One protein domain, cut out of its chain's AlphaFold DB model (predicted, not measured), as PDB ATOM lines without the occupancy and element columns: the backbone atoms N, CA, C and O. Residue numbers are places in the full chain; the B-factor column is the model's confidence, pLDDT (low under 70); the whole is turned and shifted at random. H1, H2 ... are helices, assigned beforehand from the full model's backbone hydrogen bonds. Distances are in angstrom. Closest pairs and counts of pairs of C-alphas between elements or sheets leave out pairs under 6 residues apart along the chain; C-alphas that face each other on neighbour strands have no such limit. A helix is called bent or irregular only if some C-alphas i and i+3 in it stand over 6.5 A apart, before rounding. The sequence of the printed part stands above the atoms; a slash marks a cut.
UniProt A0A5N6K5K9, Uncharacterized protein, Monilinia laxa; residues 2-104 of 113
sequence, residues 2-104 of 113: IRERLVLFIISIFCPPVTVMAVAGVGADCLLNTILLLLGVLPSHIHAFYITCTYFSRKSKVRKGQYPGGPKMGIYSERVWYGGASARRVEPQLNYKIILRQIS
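Overview. This is residues 2 to 104 of the 113 residues of an uncharacterized protein of Monilinia laxa (UniProt A0A5N6K5K9). One long straight helix, H3, makes most of the length of a thin rod, with small parts at its two ends and residues 38 to 46 bare between them. At its first end H2 folds back beside H3 and H1 folds back beside H2, a short zigzag; at its far end the loop of residues 64 to 77 turns back along H3, short H4 packs on H3, and H5 runs crosswise to H3, with residues 98 to 104 sticking out. The printed part has 103 residues with five named helices, H1 to H5 in order along the chain, and no named strand: the class is all helix. It is extended, with a radius of gyration of the C-alphas of 23.1 A and spans of 68 by 25 by 25 A.

Arrangement. H1, residues 2 to 14, touches H2, residues 16 to 23, with residues 8 to 12 alone; the closest C-alphas are those of Ser 12 and Thr 19, 5.4 A apart. They form a helical hairpin, running opposite ways at a shallow tilt of 34 degrees, only just short of steep. H2 forms a second helical hairpin with H3, residues 28 to 63, which touches it with residues 29 to 37 alone. They run opposite ways at a shallow tilt of 17 degrees, and their closest C-alphas, those of Val 20 and Cys 30, are 5.5 A apart. H1 and H3 are apart. H3 touches H4, residues 78 to 81, with its residues 51 to 58 alone; the closest C-alphas are those of Tyr 55 and Val 80, 5.2 A apart. H5, residues 87 to 103, is close to H3 but not clearly touching, about perpendicular at 81 degrees, with the closest C-alphas, Val 62 and Val 90, 8.0 A apart. H4 and H5 are only just apart, their closest C-alphas at 8.3 A. Every O i to N i+4 pair is within hydrogen-bond range in H2, against 8 of 9 in H1, 31 of 32 in H3 and 11 of 13 in H5; H4 is too short for such a pair.

Along the chain. H1 begins at C-alpha 2, (104.070, 172.177, 51.475), and is 19.5 A long from first to last C-alpha; H2 is 10.8 A. H3 runs 52.7 A, from C-alpha 28 at (82.502, 164.919, 39.807) to C-alpha 63 at (72.145, 126.182, 73.930). It is neither bent nor irregular, but only just: C-alphas 40 and 43 are 6.1 A apart. H4 is 4.9 A long. H5, 23.8 A long, ends at C-alpha 103, (81.816, 105.170, 59.856), and is only just irregular: C-alphas 89 and 92 are 7.0 A apart.

Size, cuts and confidence. The C-alphas of Ile 2 and Ile 103, the two farthest apart, are 71.1 A apart. The printed part has no cut. The link from H3 to H4 is long, with 14 residues; the other three links are tight. The mean pLDDT of the printed part is 79.6, and residues 8 to 9 and 11 to 30 are under 70.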
ATOM      1  N   ILE A   2     103.991 173.616  51.106       71.25
ATOM      2  CA  ILE A   2     104.070 172.177  51.475       71.25
ATOM      3  C   ILE A   2     103.129 171.817  52.641       71.25
ATOM      4  O   ILE A   2     102.550 170.734  52.671       71.25
ATOM      5  N   ARG A   3     102.952 172.746  53.591       73.50
ATOM      6  CA  ARG A   3     102.202 172.510  54.834       73.50
ATOM      7  C   ARG A   3     100.693 172.387  54.594       73.50
ATOM      8  O   ARG A   3     100.076 171.488  55.149       73.50
ATOM      9  N   GLU A   4     100.121 173.207  53.711       70.50
ATOM     10  CA  GLU A   4      98.688 173.144  53.365       70.50
ATOM     11  C   GLU A   4      98.332 171.836  52.643       70.50
ATOM     12  O   GLU A   4      97.330 171.200  52.957       70.50
ATOM     13  N   ARG A   5      99.197 171.389  51.721       71.56
ATOM     14  CA  ARG A   5      99.018 170.131  50.975       71.56
ATOM     15  C   ARG A   5      99.015 168.915  51.899       71.56
ATOM     16  O   ARG A   5      98.228 167.998  51.697       71.56
ATOM     17  N   LEU A   6      99.867 168.923  52.923       73.19
ATOM     18  CA  LEU A   6      99.987 167.824  53.878       73.19
ATOM     19  C   LEU A   6      98.769 167.743  54.811       73.19
ATOM     20  O   LEU A   6      98.280 166.652  55.085       73.19
ATOM     21  N   VAL A   7      98.223 168.890  55.226       70.44
ATOM     22  CA  VAL A   7      96.986 168.956  56.023       70.44
ATOM     23  C   VAL A   7      95.791 168.418  55.231       70.44
ATOM     24  O   VAL A   7      95.060 167.572  55.739       70.44
ATOM     25  N   LEU A   8      95.629 168.827  53.969       65.56
ATOM     26  CA  LEU A   8      94.561 168.311  53.104       65.56
ATOM     27  C   LEU A   8      94.695 166.802  52.857       65.56
ATOM     28  O   LEU A   8      93.699 166.085  52.866       65.56
ATOM     29  N   PHE A   9      95.920 166.297  52.709       67.94
ATOM     30  CA  PHE A   9      96.170 164.869  52.520       67.94
ATOM     31  C   PHE A   9      95.810 164.039  53.762       67.94
ATOM     32  O   PHE A   9      95.187 162.985  53.648       67.94
ATOM     33  N   ILE A  10      96.138 164.537  54.959       71.50
ATOM     34  CA  ILE A  10      95.770 163.888  56.226       71.50
ATOM     35  C   ILE A  10      94.246 163.878  56.407       71.50
ATOM     36  O   ILE A  10      93.683 162.847  56.769       71.50
ATOM     37  N   ILE A  11      93.554 164.983  56.115       67.25
ATOM     38  CA  ILE A  11      92.086 165.048  56.227       67.25
ATOM     39  C   ILE A  11      91.424 164.135  55.181       67.25
ATOM     40  O   ILE A  11      90.442 163.463  55.497       67.25
ATOM     41  N   SER A  12      92.009 164.006  53.983       64.88
ATOM     42  CA  SER A  12      91.527 163.095  52.936       64.88
ATOM     43  C   SER A  12      91.553 161.627  53.355       64.88
ATOM     44  O   SER A  12      90.755 160.849  52.839       64.88
ATOM     45  N   ILE A  13      92.447 161.235  54.266       66.69
ATOM     46  CA  ILE A  13      92.529 159.860  54.776       66.69
ATOM     47  C   ILE A  13      91.371 159.549  55.732       66.69
ATOM     48  O   ILE A  13      90.833 158.446  55.700       66.69
ATOM     49  N   PHE A  14      90.967 160.511  56.564       66.69
ATOM     50  CA  PHE A  14      89.910 160.306  57.561       66.69
ATOM     51  C   PHE A  14      88.510 160.626  57.027       66.69
ATOM     52  O   PHE A  14      87.541 159.975  57.415       66.69
ATOM     53  N   CYS A  15      88.385 161.617  56.141       64.50
ATOM     54  CA  CYS A  15      87.120 162.012  55.532       64.50
ATOM     55  C   CYS A  15      87.330 162.526  54.087       64.50
ATOM     56  O   CYS A  15      87.353 163.740  53.833       64.50
ATOM     57  N   PRO A  16      87.461 161.601  53.115       64.69
ATOM     58  CA  PRO A  16      87.641 161.932  51.701       64.69
ATOM     59  C   PRO A  16      86.568 162.876  51.107       64.69
ATOM     60  O   PRO A  16      86.941 163.778  50.353       64.69
ATOM     61  N   PRO A  17      85.257 162.746  51.428       65.19
ATOM     62  CA  PRO A  17      84.231 163.621  50.855       65.19
ATOM     63  C   PRO A  17      84.337 165.068  51.349       65.19
ATOM     64  O   PRO A  17      84.182 165.998  50.565       65.19
ATOM     65  N   VAL A  18      84.664 165.271  52.632       64.06
ATOM     66  CA  VAL A  18      84.810 166.614  53.226       64.06
ATOM     67  C   VAL A  18      86.005 167.351  52.623       64.06
ATOM     68  O   VAL A  18      85.927 168.549  52.360       64.06
ATOM     69  N   THR A  19      87.089 166.629  52.339       63.28
ATOM     70  CA  THR A  19      88.288 167.213  51.722       63.28
ATOM     71  C   THR A  19      88.026 167.664  50.290       63.28
ATOM     72  O   THR A  19      88.418 168.764  49.909       63.28
ATOM     73  N   VAL A  20      87.333 166.847  49.492       64.00
ATOM     74  CA  VAL A  20      87.055 167.196  48.093       64.00
ATOM     75  C   VAL A  20      86.045 168.333  47.995       64.00
ATOM     76  O   VAL A  20      86.235 169.240  47.189       64.00
ATOM     77  N   MET A  21      85.041 168.360  48.872       62.94
ATOM     78  CA  MET A  21      84.088 169.467  48.938       62.94
ATOM     79  C   MET A  21      84.773 170.801  49.297       62.94
ATOM     80  O   MET A  21      84.395 171.841  48.764       62.94
ATOM     81  N   ALA A  22      85.815 170.770  50.140       60.22
ATOM     82  CA  ALA A  22      86.598 171.948  50.520       60.22
ATOM     83  C   ALA A  22      87.623 172.404  49.459       60.22
ATOM     84  O   ALA A  22      87.995 173.575  49.450       60.22
ATOM     85  N   VAL A  23      88.096 171.507  48.585       59.66
ATOM     86  CA  VAL A  23      89.176 171.791  47.614       59.66
ATOM     87  C   VAL A  23      88.662 172.005  46.188       59.66
ATOM     88  O   VAL A  23      89.141 172.904  45.505       59.66
ATOM     89  N   ALA A  24      87.711 171.189  45.726       58.94
ATOM     90  CA  ALA A  24      87.255 171.157  44.332       58.94
ATOM     91  C   ALA A  24      85.807 171.655  44.139       58.94
ATOM     92  O   ALA A  24      85.359 171.815  43.005       58.94
ATOM     93  N   GLY A  25      85.069 171.916  45.226       60.31
ATOM     94  CA  GLY A  25      83.642 172.253  45.178       60.31
ATOM     95  C   GLY A  25      82.739 171.035  44.920       60.31
ATOM     96  O   GLY A  25      83.175 169.884  44.981       60.31
ATOM     97  N   VAL A  26      81.448 171.272  44.652       59.16
ATOM     98  CA  VAL A  26      80.456 170.214  44.358       59.16
ATOM     99  C   VAL A  26      80.621 169.750  42.904       59.16
ATOM    100  O   VAL A  26      79.877 170.157  42.016       59.16
ATOM    101  N   GLY A  27      81.656 168.948  42.648       68.31
ATOM    102  CA  GLY A  27      81.998 168.419  41.321       68.31
ATOM    103  C   GLY A  27      82.004 166.888  41.236       68.31
ATOM    104  O   GLY A  27      81.670 166.184  42.193       68.31
ATOM    105  N   ALA A  28      82.427 166.361  40.081       68.50
ATOM    106  CA  ALA A  28      82.502 164.919  39.807       68.50
ATOM    107  C   ALA A  28      83.425 164.161  40.782       68.50
ATOM    108  O   ALA A  28      83.115 163.037  41.180       68.50
ATOM    109  N   ASP A  29      84.503 164.797  41.245       64.88
ATOM    110  CA  ASP A  29      85.432 164.212  42.220       64.88
ATOM    111  C   ASP A  29      84.772 164.001  43.595       64.88
ATOM    112  O   ASP A  29      85.047 163.021  44.291       64.88
ATOM    113  N   CYS A  30      83.848 164.893  43.982       68.00
ATOM    114  CA  CYS A  30      83.091 164.782  45.231       68.00
ATOM    115  C   CYS A  30      82.114 163.601  45.169       68.00
ATOM    116  O   CYS A  30      81.962 162.855  46.142       68.00
ATOM    117  N   LEU A  31      81.488 163.390  44.006       71.31
ATOM    118  CA  LEU A  31      80.611 162.248  43.763       71.31
ATOM    119  C   LEU A  31      81.392 160.928  43.807       71.31
ATOM    120  O   LEU A  31      80.961 159.997  44.483       71.31
ATOM    121  N   LEU A  32      82.565 160.861  43.168       79.81
ATOM    122  CA  LEU A  32      83.419 159.669  43.195       79.81
ATOM    123  C   LEU A  32      83.853 159.297  44.618       79.81
ATOM    124  O   LEU A  32      83.686 158.145  45.019       79.81
ATOM    125  N   ASN A  33      84.334 160.259  45.413       76.12
ATOM    126  CA  ASN A  33      84.724 159.997  46.803       76.12
ATOM    127  C   ASN A  33      83.537 159.605  47.693       76.12
ATOM    128  O   ASN A  33      83.685 158.789  48.604       76.12
ATOM    129  N   THR A  34      82.347 160.140  47.417       76.75
ATOM    130  CA  THR A  34      81.113 159.749  48.113       76.75
ATOM    131  C   THR A  34      80.705 158.319  47.758       76.75
ATOM    132  O   THR A  34      80.393 157.533  48.651       76.75
ATOM    133  N   ILE A  35      80.766 157.941  46.478       81.88
ATOM    134  CA  ILE A  35      80.491 156.570  46.026       81.88
ATOM    135  C   ILE A  35      81.499 155.596  46.636       81.88
ATOM    136  O   ILE A  35      81.092 154.551  47.128       81.88
ATOM    137  N   LEU A  36      82.789 155.940  46.664       80.94
ATOM    138  CA  LEU A  36      83.833 155.117  47.282       80.94
ATOM    139  C   LEU A  36      83.592 154.916  48.784       80.94
ATOM    140  O   LEU A  36      83.725 153.797  49.279       80.94
ATOM    141  N   LEU A  37      83.179 155.964  49.505       82.69
ATOM    142  CA  LEU A  37      82.822 155.855  50.921       82.69
ATOM    143  C   LEU A  37      81.606 154.940  51.122       82.69
ATOM    144  O   LEU A  37      81.647 154.041  51.960       82.69
ATOM    145  N   LEU A  38      80.545 155.120  50.332       82.19
ATOM    146  CA  LEU A  38      79.362 154.255  50.375       82.19
ATOM    147  C   LEU A  38      79.717 152.804  50.031       82.19
ATOM    148  O   LEU A  38      79.277 151.878  50.711       82.19
ATOM    149  N   LEU A  39      80.569 152.605  49.027       85.38
ATOM    150  CA  LEU A  39      81.033 151.295  48.593       85.38
ATOM    151  C   LEU A  39      81.926 150.618  49.632       85.38
ATOM    152  O   LEU A  39      81.974 149.401  49.642       85.38
ATOM    153  N   GLY A  40      82.610 151.350  50.512       86.88
ATOM    154  CA  GLY A  40      83.332 150.766  51.648       86.88
ATOM    155  C   GLY A  40      82.421 150.459  52.842       86.88
ATOM    156  O   GLY A  40      82.527 149.403  53.469       86.88
ATOM    157  N   VAL A  41      81.486 151.364  53.143       88.12
ATOM    158  CA  VAL A  41      80.584 151.265  54.302       88.12
ATOM    159  C   VAL A  41      79.556 150.145  54.135       88.12
ATOM    160  O   VAL A  41      79.341 149.363  55.064       88.12
ATOM    161  N   LEU A  42      78.949 150.017  52.953       89.06
ATOM    162  CA  LEU A  42      77.929 149.001  52.683       89.06
ATOM    163  C   LEU A  42      78.433 147.554  52.862       89.06
ATOM    164  O   LEU A  42      77.829 146.823  53.653       89.06
ATOM    165  N   PRO A  43      79.529 147.100  52.215       90.69
ATOM    166  CA  PRO A  43      80.033 145.746  52.418       90.69
ATOM    167  C   PRO A  43      80.539 145.534  53.845       90.69
ATOM    168  O   PRO A  43      80.382 144.432  54.367       90.69
ATOM    169  N   SER A  44      81.076 146.569  54.504       90.75
ATOM    170  CA  SER A  44      81.499 146.490  55.908       90.75
ATOM    171  C   SER A  44      80.319 146.184  56.836       90.75
ATOM    172  O   SER A  44      80.374 145.243  57.633       90.75
ATOM    173  N   HIS A  45      79.198 146.893  56.677       94.31
ATOM    174  CA  HIS A  45      77.989 146.623  57.453       94.31
ATOM    175  C   HIS A  45      77.376 145.258  57.146       94.31
ATOM    176  O   HIS A  45      77.014 144.540  58.078       94.31
ATOM    177  N   ILE A  46      77.304 144.860  55.871       94.56
ATOM    178  CA  ILE A  46      76.816 143.526  55.488       94.56
ATOM    179  C   ILE A  46      77.696 142.434  56.114       94.56
ATOM    180  O   ILE A  46      77.180 141.448  56.642       94.56
ATOM    181  N   HIS A  47      79.017 142.616  56.113       91.50
ATOM    182  CA  HIS A  47      79.956 141.674  56.713       91.50
ATOM    183  C   HIS A  47      79.796 141.587  58.240       91.50
ATOM    184  O   HIS A  47      79.699 140.488  58.794       91.50
ATOM    185  N   ALA A  48      79.679 142.724  58.929       92.31
ATOM    186  CA  ALA A  48      79.418 142.761  60.368       92.31
ATOM    187  C   ALA A  48      78.073 142.101  60.726       92.31
ATOM    188  O   ALA A  48      77.976 141.334  61.694       92.31
ATOM    189  N   PHE A  49      77.042 142.340  59.913       94.44
ATOM    190  CA  PHE A  49      75.737 141.705  60.058       94.44
ATOM    191  C   PHE A  49      75.824 140.187  59.853       94.44
ATOM    192  O   PHE A  49      75.320 139.426  60.677       94.44
ATOM    193  N   TYR A  50      76.551 139.724  58.832       91.94
ATOM    194  CA  TYR A  50      76.806 138.303  58.590       91.94
ATOM    195  C   TYR A  50      77.463 137.610  59.797       91.94
ATOM    196  O   TYR A  50      76.997 136.555  60.246       91.94
ATOM    197  N   ILE A  51      78.509 138.210  60.375       91.25
ATOM    198  CA  ILE A  51      79.172 137.683  61.581       91.25
ATOM    199  C   ILE A  51      78.179 137.603  62.747       91.25
ATOM    200  O   ILE A  51      78.099 136.591  63.446       91.25
ATOM    201  N   THR A  52      77.375 138.644  62.932       92.25
ATOM    202  CA  THR A  52      76.408 138.726  64.029       92.25
ATOM    203  C   THR A  52      75.305 137.672  63.891       92.25
ATOM    204  O   THR A  52      75.051 136.902  64.822       92.25
ATOM    205  N   CYS A  53      74.691 137.548  62.715       91.25
ATOM    206  CA  CYS A  53      73.662 136.542  62.448       91.25
ATOM    207  C   CYS A  53      74.194 135.113  62.609       91.25
ATOM    208  O   CYS A  53      73.536 134.259  63.214       91.25
ATOM    209  N   THR A  54      75.401 134.841  62.104       89.38
ATOM    210  CA  THR A  54      76.024 133.519  62.260       89.38
ATOM    211  C   THR A  54      76.336 133.206  63.722       89.38
ATOM    212  O   THR A  54      76.077 132.081  64.157       89.38
ATOM    213  N   TYR A  55      76.799 134.187  64.503       90.81
ATOM    214  CA  TYR A  55      76.998 134.047  65.945       90.81
ATOM    215  C   TYR A  55      75.696 133.674  66.673       90.81
ATOM    216  O   TYR A  55      75.673 132.687  67.411       90.81
ATOM    217  N   PHE A  56      74.592 134.389  66.430       91.38
ATOM    218  CA  PHE A  56      73.307 134.118  67.094       91.38
ATOM    219  C   PHE A  56      72.709 132.751  66.732       91.38
ATOM    220  O   PHE A  56      72.198 132.040  67.608       91.38
ATOM    221  N   SER A  57      72.819 132.339  65.465       89.69
ATOM    222  CA  SER A  57      72.383 131.007  65.026       89.69
ATOM    223  C   SER A  57      73.173 129.899  65.737       89.69
ATOM    224  O   SER A  57      72.593 128.940  66.253       89.69
ATOM    225  N   ARG A  58      74.498 130.055  65.847       89.12
ATOM    226  CA  ARG A  58      75.382 129.090  66.524       89.12
ATOM    227  C   ARG A  58      75.172 129.065  68.034       89.12
ATOM    228  O   ARG A  58      75.083 127.981  68.605       89.12
ATOM    229  N   LYS A  59      75.000 130.227  68.668       90.88
ATOM    230  CA  LYS A  59      74.663 130.348  70.096       90.88
ATOM    231  C   LYS A  59      73.387 129.575  70.434       90.88
ATOM    232  O   LYS A  59      73.316 128.897  71.456       90.88
ATOM    233  N   SER A  60      72.393 129.626  69.547       88.81
ATOM    234  CA  SER A  60      71.141 128.881  69.708       88.81
ATOM    235  C   SER A  60      71.336 127.365  69.596       88.81
ATOM    236  O   SER A  60      70.750 126.635  70.390       88.81
ATOM    237  N   LYS A  61      72.193 126.886  68.682       86.81
ATOM    238  CA  LYS A  61      72.542 125.454  68.560       86.81
ATOM    239  C   LYS A  61      73.248 124.932  69.804       86.81
ATOM    240  O   LYS A  61      72.827 123.936  70.376       86.81
ATOM    241  N   VAL A  62      74.249 125.663  70.288       86.69
ATOM    242  CA  VAL A  62      74.987 125.298  71.505       86.69
ATOM    243  C   VAL A  62      74.071 125.242  72.719       86.69
ATOM    244  O   VAL A  62      74.178 124.326  73.525       86.69
ATOM    245  N   ARG A  63      73.130 126.186  72.840       86.94
ATOM    246  CA  ARG A  63      72.145 126.182  73.930       86.94
ATOM    247  C   ARG A  63      71.211 124.969  73.888       86.94
ATOM    248  O   ARG A  63      70.757 124.536  74.937       86.94
ATOM    249  N   LYS A  64      70.958 124.410  72.703       87.44
ATOM    250  CA  LYS A  64      70.228 123.146  72.515       87.44
ATOM    251  C   LYS A  64      71.114 121.904  72.685       87.44
ATOM    252  O   LYS A  64      70.636 120.798  72.484       87.44
ATOM    253  N   GLY A  65      72.401 122.070  73.003       82.06
ATOM    254  CA  GLY A  65      73.353 120.963  73.036       82.06
ATOM    255  C   GLY A  65      73.630 120.380  71.649       82.06
ATOM    256  O   GLY A  65      73.937 119.201  71.545       82.06
ATOM    257  N   GLN A  66      73.503 121.174  70.585       82.69
ATOM    258  CA  GLN A  66      73.837 120.772  69.221       82.69
ATOM    259  C   GLN A  66      75.188 121.356  68.794       82.69
ATOM    260  O   GLN A  66      75.535 122.493  69.132       82.69
ATOM    261  N   TYR A  67      75.909 120.617  67.949       82.38
ATOM    262  CA  TYR A  67      77.206 121.050  67.436       82.38
ATOM    263  C   TYR A  67      77.058 122.323  66.564       82.38
ATOM    264  O   TYR A  67      76.376 122.278  65.531       82.38
ATOM    265  N   PRO A  68      77.710 123.457  66.910       80.00
ATOM    266  CA  PRO A  68      77.512 124.751  66.241       80.00
ATOM    267  C   PRO A  68      78.009 124.804  64.789       80.00
ATOM    268  O   PRO A  68      77.641 125.715  64.047       80.00
ATOM    269  N   GLY A  69      78.785 123.815  64.342       77.12
ATOM    270  CA  GLY A  69      79.393 123.779  63.013       77.12
ATOM    271  C   GLY A  69      80.859 124.209  63.045       77.12
ATOM    272  O   GLY A  69      81.298 124.889  63.963       77.12
ATOM    273  N   GLY A  70      81.629 123.802  62.037       81.94
ATOM    274  CA  GLY A  70      83.051 124.141  61.933       81.94
ATOM    275  C   GLY A  70      83.314 125.583  61.467       81.94
ATOM    276  O   GLY A  70      82.372 126.390  61.409       81.94
ATOM    277  N   PRO A  71      84.572 125.900  61.114       82.19
ATOM    278  CA  PRO A  71      84.951 127.172  60.506       82.19
ATOM    279  C   PRO A  71      84.103 127.510  59.270       82.19
ATOM    280  O   PRO A  71      83.665 126.628  58.531       82.19
ATOM    281  N   LYS A  72      83.836 128.805  59.070       83.06
ATOM    282  CA  LYS A  72      83.139 129.350  57.893       83.06
ATOM    283  C   LYS A  72      84.001 130.423  57.236       83.06
ATOM    284  O   LYS A  72      84.719 131.142  57.923       83.06
ATOM    285  N   MET A  73      83.884 130.539  55.916       85.06
ATOM    286  CA  MET A  73      84.567 131.567  55.132       85.06
ATOM    287  C   MET A  73      84.209 132.972  55.641       85.06
ATOM    288  O   MET A  73      83.047 133.241  55.946       85.06
ATOM    289  N   GLY A  74      85.211 133.845  55.758       84.69
ATOM    290  CA  GLY A  74      85.039 135.218  56.241       84.69
ATOM    291  C   GLY A  74      84.858 135.356  57.757       84.69
ATOM    292  O   GLY A  74      84.573 136.449  58.229       84.69
ATOM    293  N   ILE A  75      85.006 134.281  58.540       86.88
ATOM    294  CA  ILE A  75      84.974 134.335  60.007       86.88
ATOM    295  C   ILE A  75      86.191 133.593  60.538       86.88
ATOM    296  O   ILE A  75      86.237 132.368  60.459       86.88
ATOM    297  N   TYR A  76      87.126 134.317  61.145       86.19
ATOM    298  CA  TYR A  76      88.357 133.744  61.709       86.19
ATOM    299  C   TYR A  76      88.327 133.622  63.240       86.19
ATOM    300  O   TYR A  76      89.272 133.132  63.844       86.19
ATOM    301  N   SER A  77      87.241 134.062  63.887       85.94
ATOM    302  CA  SER A  77      87.116 134.031  65.345       85.94
ATOM    303  C   SER A  77      86.514 132.718  65.846       85.94
ATOM    304  O   SER A  77      85.353 132.396  65.572       85.94
ATOM    305  N   GLU A  78      87.274 132.018  66.683       84.44
ATOM    306  CA  GLU A  78      86.869 130.778  67.349       84.44
ATOM    307  C   GLU A  78      85.630 130.972  68.248       84.44
ATOM    308  O   GLU A  78      84.715 130.144  68.269       84.44
ATOM    309  N   ARG A  79      85.512 132.141  68.898       85.50
ATOM    310  CA  ARG A  79      84.323 132.520  69.683       85.50
ATOM    311  C   ARG A  79      83.055 132.523  68.825       85.50
ATOM    312  O   ARG A  79      81.989 132.137  69.309       85.50
ATOM    313  N   VAL A  80      83.155 132.954  67.566       86.12
ATOM    314  CA  VAL A  80      82.020 132.966  66.634       86.12
ATOM    315  C   VAL A  80      81.709 131.554  66.148       86.12
ATOM    316  O   VAL A  80      80.537 131.186  66.078       86.12
ATOM    317  N   TRP A  81      82.724 130.724  65.893       84.12
ATOM    318  CA  TRP A  81      82.523 129.328  65.493       84.12
ATOM    319  C   TRP A  81      81.794 128.509  66.560       84.12
ATOM    320  O   TRP A  81      80.866 127.772  66.222       84.12
ATOM    321  N   TYR A  82      82.126 128.700  67.837       85.62
ATOM    322  CA  TYR A  82      81.463 128.019  68.950       85.62
ATOM    323  C   TYR A  82      80.255 128.766  69.520       85.62
ATOM    324  O   TYR A  82      79.748 128.389  70.571       85.62
ATOM    325  N   GLY A  83      79.779 129.836  68.872       86.44
ATOM    326  CA  GLY A  83      78.614 130.591  69.352       86.44
ATOM    327  C   GLY A  83      78.772 131.123  70.785       86.44
ATOM    328  O   GLY A  83      77.782 131.268  71.501       86.44
ATOM    329  N   GLY A  84      80.010 131.376  71.220       86.25
ATOM    330  CA  GLY A  84      80.351 131.829  72.570       86.25
ATOM    331  C   GLY A  84      80.610 130.732  73.609       86.25
ATOM    332  O   GLY A  84      80.885 131.080  74.754       86.25
ATOM    333  N   ALA A  85      80.547 129.442  73.260       86.75
ATOM    334  CA  ALA A  85      80.987 128.372  74.159       86.75
ATOM    335  C   ALA A  85      82.508 128.165  74.127       86.75
ATOM    336  O   ALA A  85      83.165 128.416  73.122       86.75
ATOM    337  N   SER A  86      83.053 127.673  75.242       87.06
ATOM    338  CA  SER A  86      84.437 127.194  75.308       87.06
ATOM    339  C   SER A  86      84.601 125.942  74.444       87.06
ATOM    340  O   SER A  86      83.721 125.075  74.465       87.06
ATOM    341  N   ALA A  87      85.732 125.828  73.739       81.31
ATOM    342  CA  ALA A  87      86.068 124.680  72.894       81.31
ATOM    343  C   ALA A  87      85.847 123.344  73.624       81.31
ATOM    344  O   ALA A  87      85.196 122.452  73.089       81.31
ATOM    345  N   ARG A  88      86.217 123.269  74.910       83.50
ATOM    346  CA  ARG A  88      86.050 122.081  75.765       83.50
ATOM    347  C   ARG A  88      84.600 121.597  75.906       83.50
ATOM    348  O   ARG A  88      84.365 120.408  76.085       83.50
ATOM    349  N   ARG A  89      83.603 122.492  75.826       81.19
ATOM    350  CA  ARG A  89      82.179 122.088  75.832       81.19
ATOM    351  C   ARG A  89      81.728 121.510  74.493       81.19
ATOM    352  O   ARG A  89      80.754 120.769  74.457       81.19
ATOM    353  N   VAL A  90      82.388 121.888  73.402       82.06
ATOM    354  CA  VAL A  90      81.988 121.530  72.035       82.06
ATOM    355  C   VAL A  90      82.797 120.342  71.497       82.06
ATOM    356  O   VAL A  90      82.289 119.591  70.665       82.06
ATOM    357  N   GLU A  91      84.011 120.127  72.010       82.88
ATOM    358  CA  GLU A  91      84.915 119.017  71.676       82.88
ATOM    359  C   GLU A  91      84.246 117.634  71.668       82.88
ATOM    360  O   GLU A  91      84.376 116.940  70.656       82.88
ATOM    361  N   PRO A  92      83.470 117.223  72.696       82.69
ATOM    362  CA  PRO A  92      82.842 115.900  72.694       82.69
ATOM    363  C   PRO A  92      81.902 115.703  71.498       82.69
ATOM    364  O   PRO A  92      81.875 114.643  70.873       82.69
ATOM    365  N   GLN A  93      81.159 116.752  71.137       80.31
ATOM    366  CA  GLN A  93      80.208 116.708  70.028       80.31
ATOM    367  C   GLN A  93      80.899 116.733  68.665       80.31
ATOM    368  O   GLN A  93      80.423 116.108  67.715       80.31
ATOM    369  N   LEU A  94      82.025 117.444  68.564       81.69
ATOM    370  CA  LEU A  94      82.862 117.442  67.370       81.69
ATOM    371  C   LEU A  94      83.448 116.054  67.123       81.69
ATOM    372  O   LEU A  94      83.321 115.533  66.016       81.69
ATOM    373  N   ASN A  95      84.027 115.448  68.160       83.19
ATOM    374  CA  ASN A  95      84.669 114.146  68.053       83.19
ATOM    375  C   ASN A  95      83.661 113.065  67.633       83.19
ATOM    376  O   ASN A  95      83.903 112.331  66.678       83.19
ATOM    377  N   TYR A  96      82.472 113.056  68.246       82.38
ATOM    378  CA  TYR A  96      81.375 112.172  67.840       82.38
ATOM    379  C   TYR A  96      80.997 112.348  66.361       82.38
ATOM    380  O   TYR A  96      80.878 111.374  65.620       82.38
ATOM    381  N   LYS A  97      80.866 113.594  65.889       77.75
ATOM    382  CA  LYS A  97      80.511 113.879  64.493       77.75
ATOM    383  C   LYS A  97      81.603 113.467  63.499       77.75
ATOM    384  O   LYS A  97      81.276 113.061  62.384       77.75
ATOM    385  N   ILE A  98      82.878 113.592  63.873       81.31
ATOM    386  CA  ILE A  98      84.009 113.126  63.058       81.31
ATOM    387  C   ILE A  98      83.960 111.604  62.945       81.31
ATOM    388  O   ILE A  98      83.981 111.091  61.830       81.31
ATOM    389  N   ILE A  99      83.799 110.903  64.069       82.44
ATOM    390  CA  ILE A  99      83.686 109.439  64.110       82.44
ATOM    391  C   ILE A  99      82.513 108.961  63.246       82.44
ATOM    392  O   ILE A  99      82.689 108.096  62.391       82.44
ATOM    393  N   LEU A 100      81.334 109.574  63.380       80.25
ATOM    394  CA  LEU A 100      80.178 109.230  62.550       80.25
ATOM    395  C   LEU A 100      80.430 109.422  61.053       80.25
ATOM    396  O   LEU A 100      79.971 108.610  60.259       80.25
ATOM    397  N   ARG A 101      81.165 110.469  60.654       76.12
ATOM    398  CA  ARG A 101      81.540 110.684  59.247       76.12
ATOM    399  C   ARG A 101      82.526 109.643  58.726       76.12
ATOM    400  O   ARG A 101      82.493 109.358  57.536       76.12
ATOM    401  N   GLN A 102      83.401 109.118  59.584       84.12
ATOM    402  CA  GLN A 102      84.320 108.035  59.221       84.12
ATOM    403  C   GLN A 102      83.564 106.715  59.019       84.12
ATOM    404  O   GLN A 102      83.841 105.992  58.071       84.12
ATOM    405  N   ILE A 103      82.589 106.424  59.885       82.19
ATOM    406  CA  ILE A 103      81.816 105.170  59.856       82.19
ATOM    407  C   ILE A 103      80.715 105.202  58.785       82.19
ATOM    408  O   ILE A 103      80.418 104.189  58.159       82.19
ATOM    409  N   SER A 104      80.094 106.360  58.561       73.19
ATOM    410  CA  SER A 104      79.034 106.544  57.574       73.19
ATOM    411  C   SER A 104      79.257 107.845  56.794       73.19
ATOM    412  O   SER A 104      78.912 108.933  57.270       73.19
TER     413      SER A 104